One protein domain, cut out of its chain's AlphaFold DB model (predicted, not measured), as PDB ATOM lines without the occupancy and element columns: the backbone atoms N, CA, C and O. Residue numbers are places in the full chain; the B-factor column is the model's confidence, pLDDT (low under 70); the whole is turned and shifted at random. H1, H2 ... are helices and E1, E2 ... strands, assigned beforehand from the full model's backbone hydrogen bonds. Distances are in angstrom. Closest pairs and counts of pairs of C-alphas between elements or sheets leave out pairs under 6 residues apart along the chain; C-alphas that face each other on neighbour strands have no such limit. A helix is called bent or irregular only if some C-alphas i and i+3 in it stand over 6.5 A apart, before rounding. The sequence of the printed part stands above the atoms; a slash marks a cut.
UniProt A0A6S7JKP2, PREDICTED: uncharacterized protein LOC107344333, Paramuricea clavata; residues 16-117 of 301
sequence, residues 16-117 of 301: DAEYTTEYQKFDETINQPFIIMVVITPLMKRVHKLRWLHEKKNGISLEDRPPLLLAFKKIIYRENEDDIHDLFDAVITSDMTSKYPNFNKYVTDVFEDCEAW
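This is residues 16 to 117 of the 301 residues of the protein "PREDICTED: uncharacterized protein LOC107344333" of Paramuricea clavata (UniProt A0A6S7JKP2). A loose group of helices, H2, H3 and H5, makes one end of an elongated model; H1 runs along the long axis from it toward a small strand hairpin, E1 and E2, at the far end. Short H4 sits at the helical end, between H3 and H5 in the chain. The 102 printed residues run E1, E2, H1, H2, H3, H4, H5, mostly helix, with one antiparallel sheet, E1 - E2. The whole is loose, radius of gyration of the C-alphas 16.6 A, spanning 53 by 31 by 20 A.

Look first at the hairpin of E1, residues 25 to 27, and E2, residues 32 to 34: N 34 and O 25 are 2.6 A apart, within hydrogen-bond range. H1, residues 37 to 52, is close to but not clearly touching H2, residues 65 to 76; their closest C-alphas, Leu 50 and Leu 69, are 7.3 A apart. With residues 71 to 75 alone, H2 touches H3, residues 84 to 92, in a helical hairpin, opposite ways at a shallow tilt of 17 degrees; the closest C-alphas, Ala 71 and Val 91, are 6.4 A apart. H4, residues 95 to 98, and H5, residues 101 to 111, only just touch, only at the corner, with 3 pairs of C-alphas within 8 A; the closest, Thr 97 and Asn 104, are 6.5 A apart. H1 and H5 are near each other, with 6 pairs of C-alphas within 10 A. Every O i to N i+4 pair is within hydrogen-bond range in H3 and H5, against 8 of 12 in H1 and 7 of 8 in H2; H4 is too short for one.

Find C-alpha 25 at (-23.485, 17.277, -88.456), where E1 begins; E1 and E2 each measure 6.5 A. From C-alpha 37 at (-15.370, 15.549, -89.977), H1 runs 22.9 A; it is only just irregular, C-alphas 38 and 41 being 6.7 A apart. H2 measures 16.2 A, H3 12.3 A, H4 5.2 A and H5 15.2 A, ending at C-alpha 111, (0.656, 25.090, -87.732).

The C-alphas farthest apart, Thr 29 and Asp 95, are 54.5 A apart. The printed part has no cut, and the link from H1 to H2, residues 53 to 64, is long. Look for pLDDT under 70 at residues 16 to 50 and residue 116.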
ATOM      1  N   ASP A  16     -22.766  25.732 -95.986       54.41
ATOM      2  CA  ASP A  16     -23.690  25.228 -94.969       54.41
ATOM      3  C   ASP A  16     -23.103  25.441 -93.562       54.41
ATOM      4  O   ASP A  16     -22.162  24.764 -93.148       54.41
ATOM      5  N   ALA A  17     -23.670  26.402 -92.823       50.69
ATOM      6  CA  ALA A  17     -23.175  26.849 -91.517       50.69
ATOM      7  C   ALA A  17     -23.221  25.766 -90.420       50.69
ATOM      8  O   ALA A  17     -22.637  25.956 -89.353       50.69
ATOM      9  N   GLU A  18     -23.900  24.639 -90.656       47.88
ATOM     10  CA  GLU A  18     -23.864  23.478 -89.760       47.88
ATOM     11  C   GLU A  18     -22.563  22.673 -89.890       47.88
ATOM     12  O   GLU A  18     -22.161  21.978 -88.951       47.88
ATOM     13  N   TYR A  19     -21.870  22.773 -91.028       44.88
ATOM     14  CA  TYR A  19     -20.544  22.198 -91.208       44.88
ATOM     15  C   TYR A  19     -19.508  23.198 -90.712       44.88
ATOM     16  O   TYR A  19     -19.203  24.194 -91.355       44.88
ATOM     17  N   THR A  20     -18.909  22.915 -89.564       44.75
ATOM     18  CA  THR A  20     -17.824  23.737 -89.017       44.75
ATOM     19  C   THR A  20     -16.695  22.846 -88.512       44.75
ATOM     20  O   THR A  20     -16.838  21.629 -88.380       44.75
ATOM     21  N   THR A  21     -15.542  23.450 -88.231       41.59
ATOM     22  CA  THR A  21     -14.460  22.825 -87.452       41.59
ATOM     23  C   THR A  21     -14.891  22.473 -86.022       41.59
ATOM     24  O   THR A  21     -14.246  21.631 -85.399       41.59
ATOM     25  N   GLU A  22     -15.997  23.047 -85.533       40.09
ATOM     26  CA  GLU A  22     -16.530  22.839 -84.184       40.09
ATOM     27  C   GLU A  22     -17.671  21.808 -84.092       40.09
ATOM     28  O   GLU A  22     -17.885  21.260 -83.012       40.09
ATOM     29  N   TYR A  23     -18.365  21.454 -85.182       41.34
ATOM     30  CA  TYR A  23     -19.609  20.680 -85.082       41.34
ATOM     31  C   TYR A  23     -19.671  19.428 -85.965       41.34
ATOM     32  O   TYR A  23     -19.357  19.393 -87.155       41.34
ATOM     33  N   GLN A  24     -20.115  18.354 -85.314       46.66
ATOM     34  CA  GLN A  24     -20.610  17.131 -85.924       46.66
ATOM     35  C   GLN A  24     -21.948  17.473 -86.583       46.66
ATOM     36  O   GLN A  24     -22.837  17.958 -85.888       46.66
ATOM     37  N   LYS A  25     -22.135  17.199 -87.878       46.16
ATOM     38  CA  LYS A  25     -23.485  17.277 -88.456       46.16
ATOM     39  C   LYS A  25     -24.394  16.352 -87.645       46.16
ATOM     40  O   LYS A  25     -23.986  15.236 -87.364       46.16
ATOM     41  N   PHE A  26     -25.583  16.758 -87.234       48.62
ATOM     42  CA  PHE A  26     -26.491  15.851 -86.530       48.62
ATOM     43  C   PHE A  26     -27.365  15.130 -87.562       48.62
ATOM     44  O   PHE A  26     -27.996  15.777 -88.392       48.62
ATOM     45  N   ASP A  27     -27.373  13.797 -87.579       49.88
ATOM     46  CA  ASP A  27     -28.377  13.056 -88.343       49.88
ATOM     47  C   ASP A  27     -29.674  13.068 -87.538       49.88
ATOM     48  O   ASP A  27     -29.841  12.285 -86.600       49.88
ATOM     49  N   GLU A  28     -30.590  13.967 -87.891       52.22
ATOM     50  CA  GLU A  28     -31.910  14.064 -87.262       52.22
ATOM     51  C   GLU A  28     -32.719  12.763 -87.395       52.22
ATOM     52  O   GLU A  28     -33.528  12.441 -86.528       52.22
ATOM     53  N   THR A  29     -32.459  11.967 -88.439       47.03
ATOM     54  CA  THR A  29     -33.190  10.725 -88.735       47.03
ATOM     55  C   THR A  29     -32.881   9.626 -87.724       47.03
ATOM     56  O   THR A  29     -33.752   8.829 -87.376       47.03
ATOM     57  N   ILE A  30     -31.633   9.565 -87.258       46.84
ATOM     58  CA  ILE A  30     -31.166   8.561 -86.288       46.84
ATOM     59  C   ILE A  30     -30.779   9.183 -84.941       46.84
ATOM     60  O   ILE A  30     -30.299   8.471 -84.060       46.84
ATOM     61  N   ASN A  31     -31.002  10.490 -84.776       51.66
ATOM     62  CA  ASN A  31     -30.704  11.281 -83.585       51.66
ATOM     63  C   ASN A  31     -29.255  11.095 -83.092       51.66
ATOM     64  O   ASN A  31     -29.012  10.867 -81.902       51.66
ATOM     65  N   GLN A  32     -28.287  11.129 -84.014       50.38
ATOM     66  CA  GLN A  32     -26.870  10.920 -83.701       50.38
ATOM     67  C   GLN A  32     -25.950  11.895 -84.441       50.38
ATOM     68  O   GLN A  32     -26.184  12.200 -85.607       50.38
ATOM     69  N   PRO A  33     -24.848  12.335 -83.811       52.19
ATOM     70  CA  PRO A  33     -23.852  13.147 -84.490       52.19
ATOM     71  C   PRO A  33     -23.082  12.339 -85.550       52.19
ATOM     72  O   PRO A  33     -22.468  11.316 -85.250       52.19
ATOM     73  N   PHE A  34     -23.043  12.831 -86.786       57.16
ATOM     74  CA  PHE A  34     -22.130  12.430 -87.852       57.16
ATOM     75  C   PHE A  34     -20.688  12.747 -87.448       57.16
ATOM     76  O   PHE A  34     -20.197  13.873 -87.542       57.16
ATOM     77  N   ILE A  35     -19.959  11.712 -87.043       55.75
ATOM     78  CA  ILE A  35     -18.568  11.820 -86.577       55.75
ATOM     79  C   ILE A  35     -17.579  11.756 -87.752       55.75
ATOM     80  O   ILE A  35     -16.480  11.250 -87.595       55.75
ATOM     81  N   ILE A  36     -17.934  12.233 -88.948       52.88
ATOM     82  CA  ILE A  36     -17.042  12.111 -90.119       52.88
ATOM     83  C   ILE A  36     -15.945  13.175 -90.074       52.88
ATOM     84  O   ILE A  36     -14.774  12.869 -90.255       52.88
ATOM     85  N   MET A  37     -16.291  14.424 -89.767       48.38
ATOM     86  CA  MET A  37     -15.370  15.549 -89.977       48.38
ATOM     87  C   MET A  37     -14.422  15.798 -88.799       48.38
ATOM     88  O   MET A  37     -13.230  16.039 -88.989       48.38
ATOM     89  N   VAL A  38     -14.925  15.660 -87.571       50.00
ATOM     90  CA  VAL A  38     -14.229  16.123 -86.358       50.00
ATOM     91  C   VAL A  38     -13.095  15.186 -85.908       50.00
ATOM     92  O   VAL A  38     -12.201  15.558 -85.155       50.00
ATOM     93  N   VAL A  39     -13.086  13.940 -86.381       50.88
ATOM     94  CA  VAL A  39     -12.088  12.936 -85.982       50.88
ATOM     95  C   VAL A  39     -11.101  12.649 -87.111       50.88
ATOM     96  O   VAL A  39      -9.912  12.469 -86.848       50.88
ATOM     97  N   ILE A  40     -11.559  12.638 -88.365       52.56
ATOM     98  CA  ILE A  40     -10.761  12.246 -89.532       52.56
ATOM     99  C   ILE A  40      -9.621  13.234 -89.788       52.56
ATOM    100  O   ILE A  40      -8.455  12.855 -89.687       52.56
ATOM    101  N   THR A  41      -9.918  14.500 -90.056       54.25
ATOM    102  CA  THR A  41      -8.919  15.517 -90.435       54.25
ATOM    103  C   THR A  41      -7.832  15.731 -89.368       54.25
ATOM    104  O   THR A  41      -6.640  15.684 -89.698       54.25
ATOM    105  N   PRO A  42      -8.175  15.850 -88.070       55.81
ATOM    106  CA  PRO A  42      -7.223  16.211 -87.016       55.81
ATOM    107  C   PRO A  42      -6.170  15.130 -86.730       55.81
ATOM    108  O   PRO A  42      -4.988  15.393 -86.495       55.81
ATOM    109  N   LEU A  43      -6.610  13.874 -86.706       54.16
ATOM    110  CA  LEU A  43      -5.800  12.709 -86.344       54.16
ATOM    111  C   LEU A  43      -5.085  12.108 -87.562       54.16
ATOM    112  O   LEU A  43      -3.957  11.633 -87.429       54.16
ATOM    113  N   MET A  44      -5.672  12.192 -88.758       55.56
ATOM    114  CA  MET A  44      -5.006  11.796 -90.006       55.56
ATOM    115  C   MET A  44      -3.827  12.710 -90.322       55.56
ATOM    116  O   MET A  44      -2.754  12.231 -90.703       55.56
ATOM    117  N   LYS A  45      -3.975  14.013 -90.045       57.94
ATOM    118  CA  LYS A  45      -2.868  14.968 -90.063       57.94
ATOM    119  C   LYS A  45      -1.724  14.511 -89.154       57.94
ATOM    120  O   LYS A  45      -0.577  14.578 -89.583       57.94
ATOM    121  N   ARG A  46      -1.987  13.937 -87.967       59.72
ATOM    122  CA  ARG A  46      -0.926  13.357 -87.110       59.72
ATOM    123  C   ARG A  46      -0.160  12.253 -87.843       59.72
ATOM    124  O   ARG A  46       1.062  12.300 -87.871       59.72
ATOM    125  N   VAL A  47      -0.845  11.308 -88.490       55.38
ATOM    126  CA  VAL A  47      -0.211  10.183 -89.212       55.38
ATOM    127  C   VAL A  47       0.588  10.650 -90.437       55.38
ATOM    128  O   VAL A  47       1.685  10.142 -90.684       55.38
ATOM    129  N   HIS A  48       0.091  11.634 -91.191       60.28
ATOM    130  CA  HIS A  48       0.839  12.230 -92.304       60.28
ATOM    131  C   HIS A  48       2.088  12.987 -91.838       60.28
ATOM    132  O   HIS A  48       3.143  12.846 -92.457       60.28
ATOM    133  N   LYS A  49       2.009  13.687 -90.702       66.25
ATOM    134  CA  LYS A  49       3.136  14.425 -90.115       66.25
ATOM    135  C   LYS A  49       4.263  13.509 -89.635       66.25
ATOM    136  O   LYS A  49       5.433  13.813 -89.848       66.25
ATOM    137  N   LEU A  50       3.925  12.330 -89.101       68.44
ATOM    138  CA  LEU A  50       4.910  11.284 -88.786       68.44
ATOM    139  C   LEU A  50       5.632  10.773 -90.036       68.44
ATOM    140  O   LEU A  50       6.832  10.513 -90.000       68.44
ATOM    141  N   ARG A  51       4.904  10.615 -91.146       77.19
ATOM    142  CA  ARG A  51       5.456  10.064 -92.386       77.19
ATOM    143  C   ARG A  51       6.472  11.006 -93.019       77.19
ATOM    144  O   ARG A  51       7.507  10.524 -93.470       77.19
ATOM    145  N   TRP A  52       6.212  12.315 -92.990       85.94
ATOM    146  CA  TRP A  52       7.100  13.333 -93.557       85.94
ATOM    147  C   TRP A  52       8.534  13.221 -93.010       85.94
ATOM    148  O   TRP A  52       9.485  13.174 -93.788       85.94
ATOM    149  N   LEU A  53       8.710  13.042 -91.693       84.25
ATOM    150  CA  LEU A  53      10.035  12.877 -91.065       84.25
ATOM    151  C   LEU A  53      10.829  11.665 -91.587       84.25
ATOM    152  O   LEU A  53      12.054  11.627 -91.478       84.25
ATOM    153  N   HIS A  54      10.146  10.660 -92.140       83.50
ATOM    154  CA  HIS A  54      10.760   9.420 -92.611       83.50
ATOM    155  C   HIS A  54      11.042   9.400 -94.121       83.50
ATOM    156  O   HIS A  54      11.712   8.477 -94.598       83.50
ATOM    157  N   GLU A  55      10.590  10.399 -94.882       85.88
ATOM    158  CA  GLU A  55      10.819  10.464 -96.326       85.88
ATOM    159  C   GLU A  55      12.245  10.936 -96.647       85.88
ATOM    160  O   GLU A  55      12.688  12.000 -96.217       85.88
ATOM    161  N   LYS A  56      12.970  10.166 -97.472       83.06
ATOM    162  CA  LYS A  56      14.373  10.465 -97.827       83.06
ATOM    163  C   LYS A  56      14.560  11.845 -98.466       83.06
ATOM    164  O   LYS A  56      15.560  12.500 -98.194       83.06
ATOM    165  N   LYS A  57      13.592  12.295 -99.273       86.06
ATOM    166  CA  LYS A  57      13.606  13.615 -99.935       86.06
ATOM    167  C   LYS A  57      13.637  14.794 -98.952       86.06
ATOM    168  O   LYS A  57      14.051  15.878 -99.339       86.06
ATOM    169  N   ASN A  58      13.246  14.574 -97.694       86.12
ATOM    170  CA  ASN A  58      13.208  15.608 -96.663       86.12
ATOM    171  C   ASN A  58      14.527  15.703 -95.874       86.12
ATOM    172  O   ASN A  58      14.640  16.537 -94.988       86.12
ATOM    173  N   GLY A  59      15.539  14.870 -96.153       85.75
ATOM    174  CA  GLY A  59      16.905  15.093 -95.656       85.75
ATOM    175  C   GLY A  59      17.103  15.062 -94.130       85.75
ATOM    176  O   GLY A  59      18.118  15.555 -93.649       85.75
ATOM    177  N   ILE A  60      16.168  14.491 -93.360       88.81
ATOM    178  CA  ILE A  60      16.266  14.417 -91.892       88.81
ATOM    179  C   ILE A  60      17.097  13.198 -91.464       88.81
ATOM    180  O   ILE A  60      16.790  12.055 -91.842       88.81
ATOM    181  N   SER A  61      18.120  13.441 -90.634       89.75
ATOM    182  CA  SER A  61      18.974  12.399 -90.049       89.75
ATOM    183  C   SER A  61      18.157  11.426 -89.200       89.75
ATOM    184  O   SER A  61      17.215  11.831 -88.528       89.75
ATOM    185  N   LEU A  62      18.518  10.141 -89.201       87.12
ATOM    186  CA  LEU A  62      17.828   9.125 -88.397       87.12
ATOM    187  C   LEU A  62      17.890   9.421 -86.894       87.12
ATOM    188  O   LEU A  62      16.907   9.182 -86.198       87.12
ATOM    189  N   GLU A  63      19.009   9.971 -86.423       88.94
ATOM    190  CA  GLU A  63      19.247  10.298 -85.009       88.94
ATOM    191  C   GLU A  63      18.386  11.473 -84.530       88.94
ATOM    192  O   GLU A  63      17.928  11.487 -83.391       88.94
ATOM    193  N   ASP A  64      18.087  12.410 -85.431       89.06
ATOM    194  CA  ASP A  64      17.340  13.627 -85.111       89.06
ATOM    195  C   ASP A  64      15.816  13.446 -85.257       89.06
ATOM    196  O   ASP A  64      15.036  14.261 -84.767       89.06
ATOM    197  N   ARG A  65      15.340  12.347 -85.865       88.50
ATOM    198  CA  ARG A  65      13.893  12.084 -86.028       88.50
ATOM    199  C   ARG A  65      13.145  11.924 -84.702       88.50
ATOM    200  O   ARG A  65      12.095  12.553 -84.570       88.50
ATOM    201  N   PRO A  66      13.600  11.106 -83.727       88.94
ATOM    202  CA  PRO A  66      12.895  10.974 -82.452       88.94
ATOM    203  C   PRO A  66      12.740  12.292 -81.671       88.94
ATOM    204  O   PRO A  66      11.619  12.563 -81.231       88.94
ATOM    205  N   PRO A  67      13.782  13.136 -81.501       88.44
ATOM    206  CA  PRO A  67      13.625  14.403 -80.792       88.44
ATOM    207  C   PRO A  67      12.765  15.417 -81.566       88.44
ATOM    208  O   PRO A  67      11.921  16.062 -80.940       88.44
ATOM    209  N   LEU A  68      12.871  15.496 -82.902       87.38
ATOM    210  CA  LEU A  68      11.964  16.301 -83.743       87.38
ATOM    211  C   LEU A  68      10.505  15.874 -83.566       87.38
ATOM    212  O   LEU A  68       9.608  16.698 -83.377       87.38
ATOM    213  N   LEU A  69      10.269  14.563 -83.573       85.75
ATOM    214  CA  LEU A  69       8.947  14.003 -83.361       85.75
ATOM    215  C   LEU A  69       8.404  14.339 -81.967       85.75
ATOM    216  O   LEU A  69       7.224  14.656 -81.822       85.75
ATOM    217  N   LEU A  70       9.240  14.251 -80.934       86.06
ATOM    218  CA  LEU A  70       8.825  14.562 -79.573       86.06
ATOM    219  C   LEU A  70       8.465  16.044 -79.425       86.06
ATOM    220  O   LEU A  70       7.435  16.348 -78.827       86.06
ATOM    221  N   ALA A  71       9.267  16.947 -79.997       86.62
ATOM    222  CA  ALA A  71       8.982  18.380 -80.012       86.62
ATOM    223  C   ALA A  71       7.629  18.662 -80.676       86.62
ATOM    224  O   ALA A  71       6.767  19.313 -80.091       86.62
ATOM    225  N   PHE A  72       7.388  18.057 -81.838       84.44
ATOM    226  CA  PHE A  72       6.126  18.221 -82.545       84.44
ATOM    227  C   PHE A  72       4.928  17.604 -81.795       84.44
ATOM    228  O   PHE A  72       3.841  18.177 -81.751       84.44
ATOM    229  N   LYS A  73       5.119  16.456 -81.128       84.00
ATOM    230  CA  LYS A  73       4.093  15.854 -80.262       84.00
ATOM    231  C   LYS A  73       3.702  16.765 -79.099       84.00
ATOM    232  O   LYS A  73       2.526  16.782 -78.755       84.00
ATOM    233  N   LYS A  74       4.638  17.518 -78.511       87.19
ATOM    234  CA  LYS A  74       4.312  18.462 -77.427       87.19
ATOM    235  C   LYS A  74       3.293  19.510 -77.876       87.19
ATOM    236  O   LYS A  74       2.380  19.798 -77.118       87.19
ATOM    237  N   ILE A  75       3.410  19.994 -79.114       86.25
ATOM    238  CA  ILE A  75       2.449  20.930 -79.714       86.25
ATOM    239  C   ILE A  75       1.097  20.230 -79.937       86.25
ATOM    240  O   ILE A  75       0.058  20.719 -79.515       86.25
ATOM    241  N   ILE A  76       1.100  19.034 -80.540       81.56
ATOM    242  CA  ILE A  76      -0.126  18.259 -80.827       81.56
ATOM    243  C   ILE A  76      -0.976  17.975 -79.590       81.56
ATOM    244  O   ILE A  76      -2.204  18.003 -79.675       81.56
ATOM    245  N   TYR A  77      -0.335  17.621 -78.482       82.31
ATOM    246  CA  TYR A  77      -1.010  17.210 -77.256       82.31
ATOM    247  C   TYR A  77      -1.081  18.338 -76.223       82.31
ATOM    248  O   TYR A  77      -1.281  18.058 -75.046       82.31
ATOM    249  N   ARG A  78      -0.906  19.599 -76.638       86.62
ATOM    250  CA  ARG A  78      -1.054  20.727 -75.724       86.62
ATOM    251  C   ARG A  78      -2.511  20.860 -75.290       86.62
ATOM    252  O   ARG A  78      -3.401  20.813 -76.131       86.62
ATOM    253  N   GLU A  79      -2.733  20.963 -73.984       83.81
ATOM    254  CA  GLU A  79      -4.074  21.043 -73.386       83.81
ATOM    255  C   GLU A  79      -4.555  22.485 -73.208       83.81
ATOM    256  O   GLU A  79      -5.757  22.718 -73.211       83.81
ATOM    257  N   ASN A  80      -3.627  23.436 -73.084       85.62
ATOM    258  CA  ASN A  80      -3.931  24.850 -72.919       85.62
ATOM    259  C   ASN A  80      -3.835  25.582 -74.265       85.62
ATOM    260  O   ASN A  80      -2.898  25.364 -75.031       85.62
ATOM    261  N   GLU A  81      -4.826  26.421 -74.540       86.62
ATOM    262  CA  GLU A  81      -4.899  27.259 -75.734       86.62
ATOM    263  C   GLU A  81      -3.950  28.460 -75.634       86.62
ATOM    264  O   GLU A  81      -3.262  28.784 -76.598       86.62
ATOM    265  N   ASP A  82      -3.819  29.048 -74.442       86.69
ATOM    266  CA  ASP A  82      -3.106  30.318 -74.242       86.69
ATOM    267  C   ASP A  82      -1.596  30.241 -74.527       86.69
ATOM    268  O   ASP A  82      -0.951  31.260 -74.749       86.69
ATOM    269  N   ASP A  83      -1.009  29.044 -74.499       91.19
ATOM    270  CA  ASP A  83       0.442  28.841 -74.557       91.19
ATOM    271  C   ASP A  83       0.902  27.966 -75.735       91.19
ATOM    272  O   ASP A  83       2.089  27.635 -75.846       91.19
ATOM    273  N   ILE A  84      -0.015  27.569 -76.627       88.94
ATOM    274  CA  ILE A  84       0.333  26.737 -77.784       88.94
ATOM    275  C   ILE A  84       1.207  27.502 -78.785       88.94
ATOM    276  O   ILE A  84       2.138  26.916 -79.343       88.94
ATOM    277  N   HIS A  85       0.948  28.799 -78.967       91.62
ATOM    278  CA  HIS A  85       1.726  29.681 -79.839       91.62
ATOM    279  C   HIS A  85       3.138  29.908 -79.287       91.62
ATOM    280  O   HIS A  85       4.112  29.684 -80.004       91.62
ATOM    281  N   ASP A  86       3.262  30.201 -77.990       92.12
ATOM    282  CA  ASP A  86       4.561  30.333 -77.318       92.12
ATOM    283  C   ASP A  86       5.380  29.033 -77.400       92.12
ATOM    284  O   ASP A  86       6.590  29.039 -77.642       92.12
ATOM    285  N   LEU A  87       4.717  27.882 -77.222       91.56
ATOM    286  CA  LEU A  87       5.349  26.572 -77.360       91.56
ATOM    287  C   LEU A  87       5.801  26.307 -78.800       91.56
ATOM    288  O   LEU A  87       6.870  25.729 -79.003       91.56
ATOM    289  N   PHE A  88       4.995  26.690 -79.789       91.25
ATOM    290  CA  PHE A  88       5.354  26.576 -81.197       91.25
ATOM    291  C   PHE A  88       6.599  27.409 -81.512       91.25
ATOM    292  O   PHE A  88       7.561  26.854 -82.050       91.25
ATOM    293  N   ASP A  89       6.631  28.673 -81.085       91.56
ATOM    294  CA  ASP A  89       7.772  29.573 -81.271       91.56
ATOM    295  C   ASP A  89       9.044  29.016 -80.620       91.56
ATOM    296  O   ASP A  89      10.107  28.971 -81.248       91.56
ATOM    297  N   ALA A  90       8.936  28.480 -79.401       91.12
ATOM    298  CA  ALA A  90      10.043  27.815 -78.715       91.12
ATOM    299  C   ALA A  90      10.541  26.554 -79.451       91.12
ATOM    300  O   ALA A  90      11.733  26.242 -79.428       91.12
ATOM    301  N   VAL A  91       9.645  25.812 -80.112       88.19
ATOM    302  CA  VAL A  91      10.014  24.625 -80.894       88.19
ATOM    303  C   VAL A  91      10.735  25.020 -82.176       88.19
ATOM    304  O   VAL A  91      11.780  24.439 -82.448       88.19
ATOM    305  N   ILE A  92      10.239  25.991 -82.949       88.62
ATOM    306  CA  ILE A  92      10.860  26.372 -84.231       88.62
ATOM    307  C   ILE A  92      12.206  27.088 -84.051       88.62
ATOM    308  O   ILE A  92      13.083  26.940 -84.905       88.62
ATOM    309  N   THR A  93      12.395  27.789 -82.928       88.31
ATOM    310  CA  THR A  93      13.637  28.505 -82.579       88.31
ATOM    311  C   THR A  93      14.691  27.627 -81.907       88.31
ATOM    312  O   THR A  93      15.811  28.082 -81.688       88.31
ATOM    313  N   SER A  94      14.377  26.368 -81.591       88.81
ATOM    314  CA  SER A  94      15.328  25.481 -80.920       88.81
ATOM    315  C   SER A  94      16.576  25.205 -81.773       88.81
ATOM    316  O   SER A  94      16.512  25.123 -83.004       88.81
ATOM    317  N   ASP A  95      17.724  24.985 -81.124       83.88
ATOM    318  CA  ASP A  95      18.989  24.668 -81.813       83.88
ATOM    319  C   ASP A  95      18.867  23.425 -82.714       83.88
ATOM    320  O   ASP A  95      19.488  23.319 -83.773       83.88
ATOM    321  N   MET A  96      18.019  22.480 -82.303       82.62
ATOM    322  CA  MET A  96      17.803  21.208 -82.984       82.62
ATOM    323  C   MET A  96      16.958  21.360 -84.259       82.62
ATOM    324  O   MET A  96      17.263  20.737 -85.277       82.62
ATOM    325  N   THR A  97      15.936  22.216 -84.244       80.38
ATOM    326  CA  THR A  97      15.078  22.484 -85.410       80.38
ATOM    327  C   THR A  97      15.711  23.480 -86.376       80.38
ATOM    328  O   THR A  97      15.555  23.336 -87.588       80.38
ATOM    329  N   SER A  98      16.521  24.413 -85.866       82.12
ATOM    330  CA  SER A  98      17.305  25.366 -86.666       82.12
ATOM    331  C   SER A  98      18.270  24.674 -87.638       82.12
ATOM    332  O   SER A  98      18.550  25.196 -88.717       82.12
ATOM    333  N   LYS A  99      18.720  23.454 -87.310       88.00
ATOM    334  CA  LYS A  99      19.509  22.579 -88.196       88.00
ATOM    335  C   LYS A  99      18.758  22.171 -89.474       88.00
ATOM    336  O   LYS A  99      19.394  21.836 -90.473       88.00
ATOM    337  N   TYR A 100      17.425  22.198 -89.455       89.88
ATOM    338  CA  TYR A 100      16.555  21.710 -90.525       89.88
ATOM    339  C   TYR A 100      15.556  22.791 -90.980       89.88
ATOM    340  O   TYR A 100      14.379  22.746 -90.617       89.88
ATOM    341  N   PRO A 101      15.970  23.736 -91.849       88.31
ATOM    342  CA  PRO A 101      15.093  24.807 -92.339       88.31
ATOM    343  C   PRO A 101      13.823  24.297 -93.032       88.31
ATOM    344  O   PRO A 101      12.761  24.910 -92.966       88.31
ATOM    345  N   ASN A 102      13.921  23.143 -93.687       89.31
ATOM    346  CA  ASN A 102      12.801  22.476 -94.335       89.31
ATOM    347  C   ASN A 102      11.800  21.874 -93.336       89.31
ATOM    348  O   ASN A 102      10.611  21.835 -93.638       89.31
ATOM    349  N   PHE A 103      12.264  21.420 -92.167       87.38
ATOM    350  CA  PHE A 103      11.384  21.005 -91.077       87.38
ATOM    351  C   PHE A 103      10.664  22.213 -90.486       87.38
ATOM    352  O   PHE A 103       9.453  22.146 -90.317       87.38
ATOM    353  N   ASN A 104      11.372  23.326 -90.256       88.06
ATOM    354  CA  ASN A 104      10.748  24.562 -89.779       88.06
ATOM    355  C   ASN A 104       9.656  25.035 -90.731       88.06
ATOM    356  O   ASN A 104       8.525  25.208 -90.297       88.06
ATOM    357  N   LYS A 105       9.952  25.120 -92.034       88.69
ATOM    358  CA  LYS A 105       8.939  25.450 -93.042       88.69
ATOM    359  C   LYS A 105       7.734  24.510 -92.965       88.69
ATOM    360  O   LYS A 105       6.607  24.967 -92.860       88.69
ATOM    361  N   TYR A 106       7.978  23.200 -92.964       86.62
ATOM    362  CA  TYR A 106       6.909  22.208 -92.889       86.62
ATOM    363  C   TYR A 106       6.037  22.367 -91.638       86.62
ATOM    364  O   TYR A 106       4.816  22.292 -91.723       86.62
ATOM    365  N   VAL A 107       6.658  22.558 -90.474       84.69
ATOM    366  CA  VAL A 107       5.956  22.697 -89.197       84.69
ATOM    367  C   VAL A 107       5.184  24.011 -89.130       84.69
ATOM    368  O   VAL A 107       4.064  23.987 -88.631       84.69
ATOM    369  N   THR A 108       5.716  25.101 -89.686       88.06
ATOM    370  CA  THR A 108       5.000  26.375 -89.840       88.06
ATOM    371  C   THR A 108       3.772  26.223 -90.727       88.06
ATOM    372  O   THR A 108       2.675  26.491 -90.249       88.06
ATOM    373  N   ASP A 109       3.924  25.690 -91.943       84.81
ATOM    374  CA  ASP A 109       2.807  25.460 -92.876       84.81
ATOM    375  C   ASP A 109       1.719  24.576 -92.227       84.81
ATOM    376  O   ASP A 109       0.518  24.742 -92.413       84.81
ATOM    377  N   VAL A 110       2.142  23.600 -91.423       80.31
ATOM    378  CA  VAL A 110       1.247  22.705 -90.686       80.31
ATOM    379  C   VAL A 110       0.525  23.396 -89.522       80.31
ATOM    380  O   VAL A 110      -0.576  22.972 -89.148       80.31
ATOM    381  N   PHE A 111       1.166  24.381 -88.899       84.31
ATOM    382  CA  PHE A 111       0.656  25.090 -87.732       84.31
ATOM    383  C   PHE A 111      -0.377  26.160 -88.091       84.31
ATOM    384  O   PHE A 111      -1.208  26.472 -87.247       84.31
ATOM    385  N   GLU A 112      -0.414  26.623 -89.346       83.38
ATOM    386  CA  GLU A 112      -1.455  27.539 -89.850       83.38
ATOM    387  C   GLU A 112      -2.882  27.033 -89.594       83.38
ATOM    388  O   GLU A 112      -3.786  27.825 -89.369       83.38
ATOM    389  N   ASP A 113      -3.078  25.712 -89.579       73.44
ATOM    390  CA  ASP A 113      -4.367  25.065 -89.313       73.44
ATOM    391  C   ASP A 113      -4.349  24.298 -87.975       73.44
ATOM    392  O   ASP A 113      -4.826  23.164 -87.881       73.44
ATOM    393  N   CYS A 114      -3.676  24.834 -86.948       77.75
ATOM    394  CA  CYS A 114      -3.510  24.164 -85.650       77.75
ATOM    395  C   CYS A 114      -4.823  23.940 -84.893       77.75
ATOM    396  O   CYS A 114      -4.964  22.888 -84.257       77.75
ATOM    397  N   GLU A 115      -5.789  24.845 -85.048       75.06
ATOM    398  CA  GLU A 115      -7.151  24.743 -84.509       75.06
ATOM    399  C   GLU A 115      -7.830  23.437 -84.917       75.06
ATOM    400  O   GLU A 115      -8.436  22.750 -84.095       75.06
ATOM    401  N   ALA A 116      -7.621  22.999 -86.162       68.25
ATOM    402  CA  ALA A 116      -8.192  21.752 -86.628       68.25
ATOM    403  C   ALA A 116      -7.601  20.525 -85.922       68.25
ATOM    404  O   ALA A 116      -8.254  19.494 -85.896       68.25
ATOM    405  N   TRP A 117      -6.372  20.530 -85.386       74.56
ATOM    406  CA  TRP A 117      -5.727  19.277 -84.952       74.56
ATOM    407  C   TRP A 117      -5.120  19.210 -83.561       74.56
ATOM    408  O   TRP A 117      -4.921  18.079 -83.071       74.56
TER     409      TRP A 117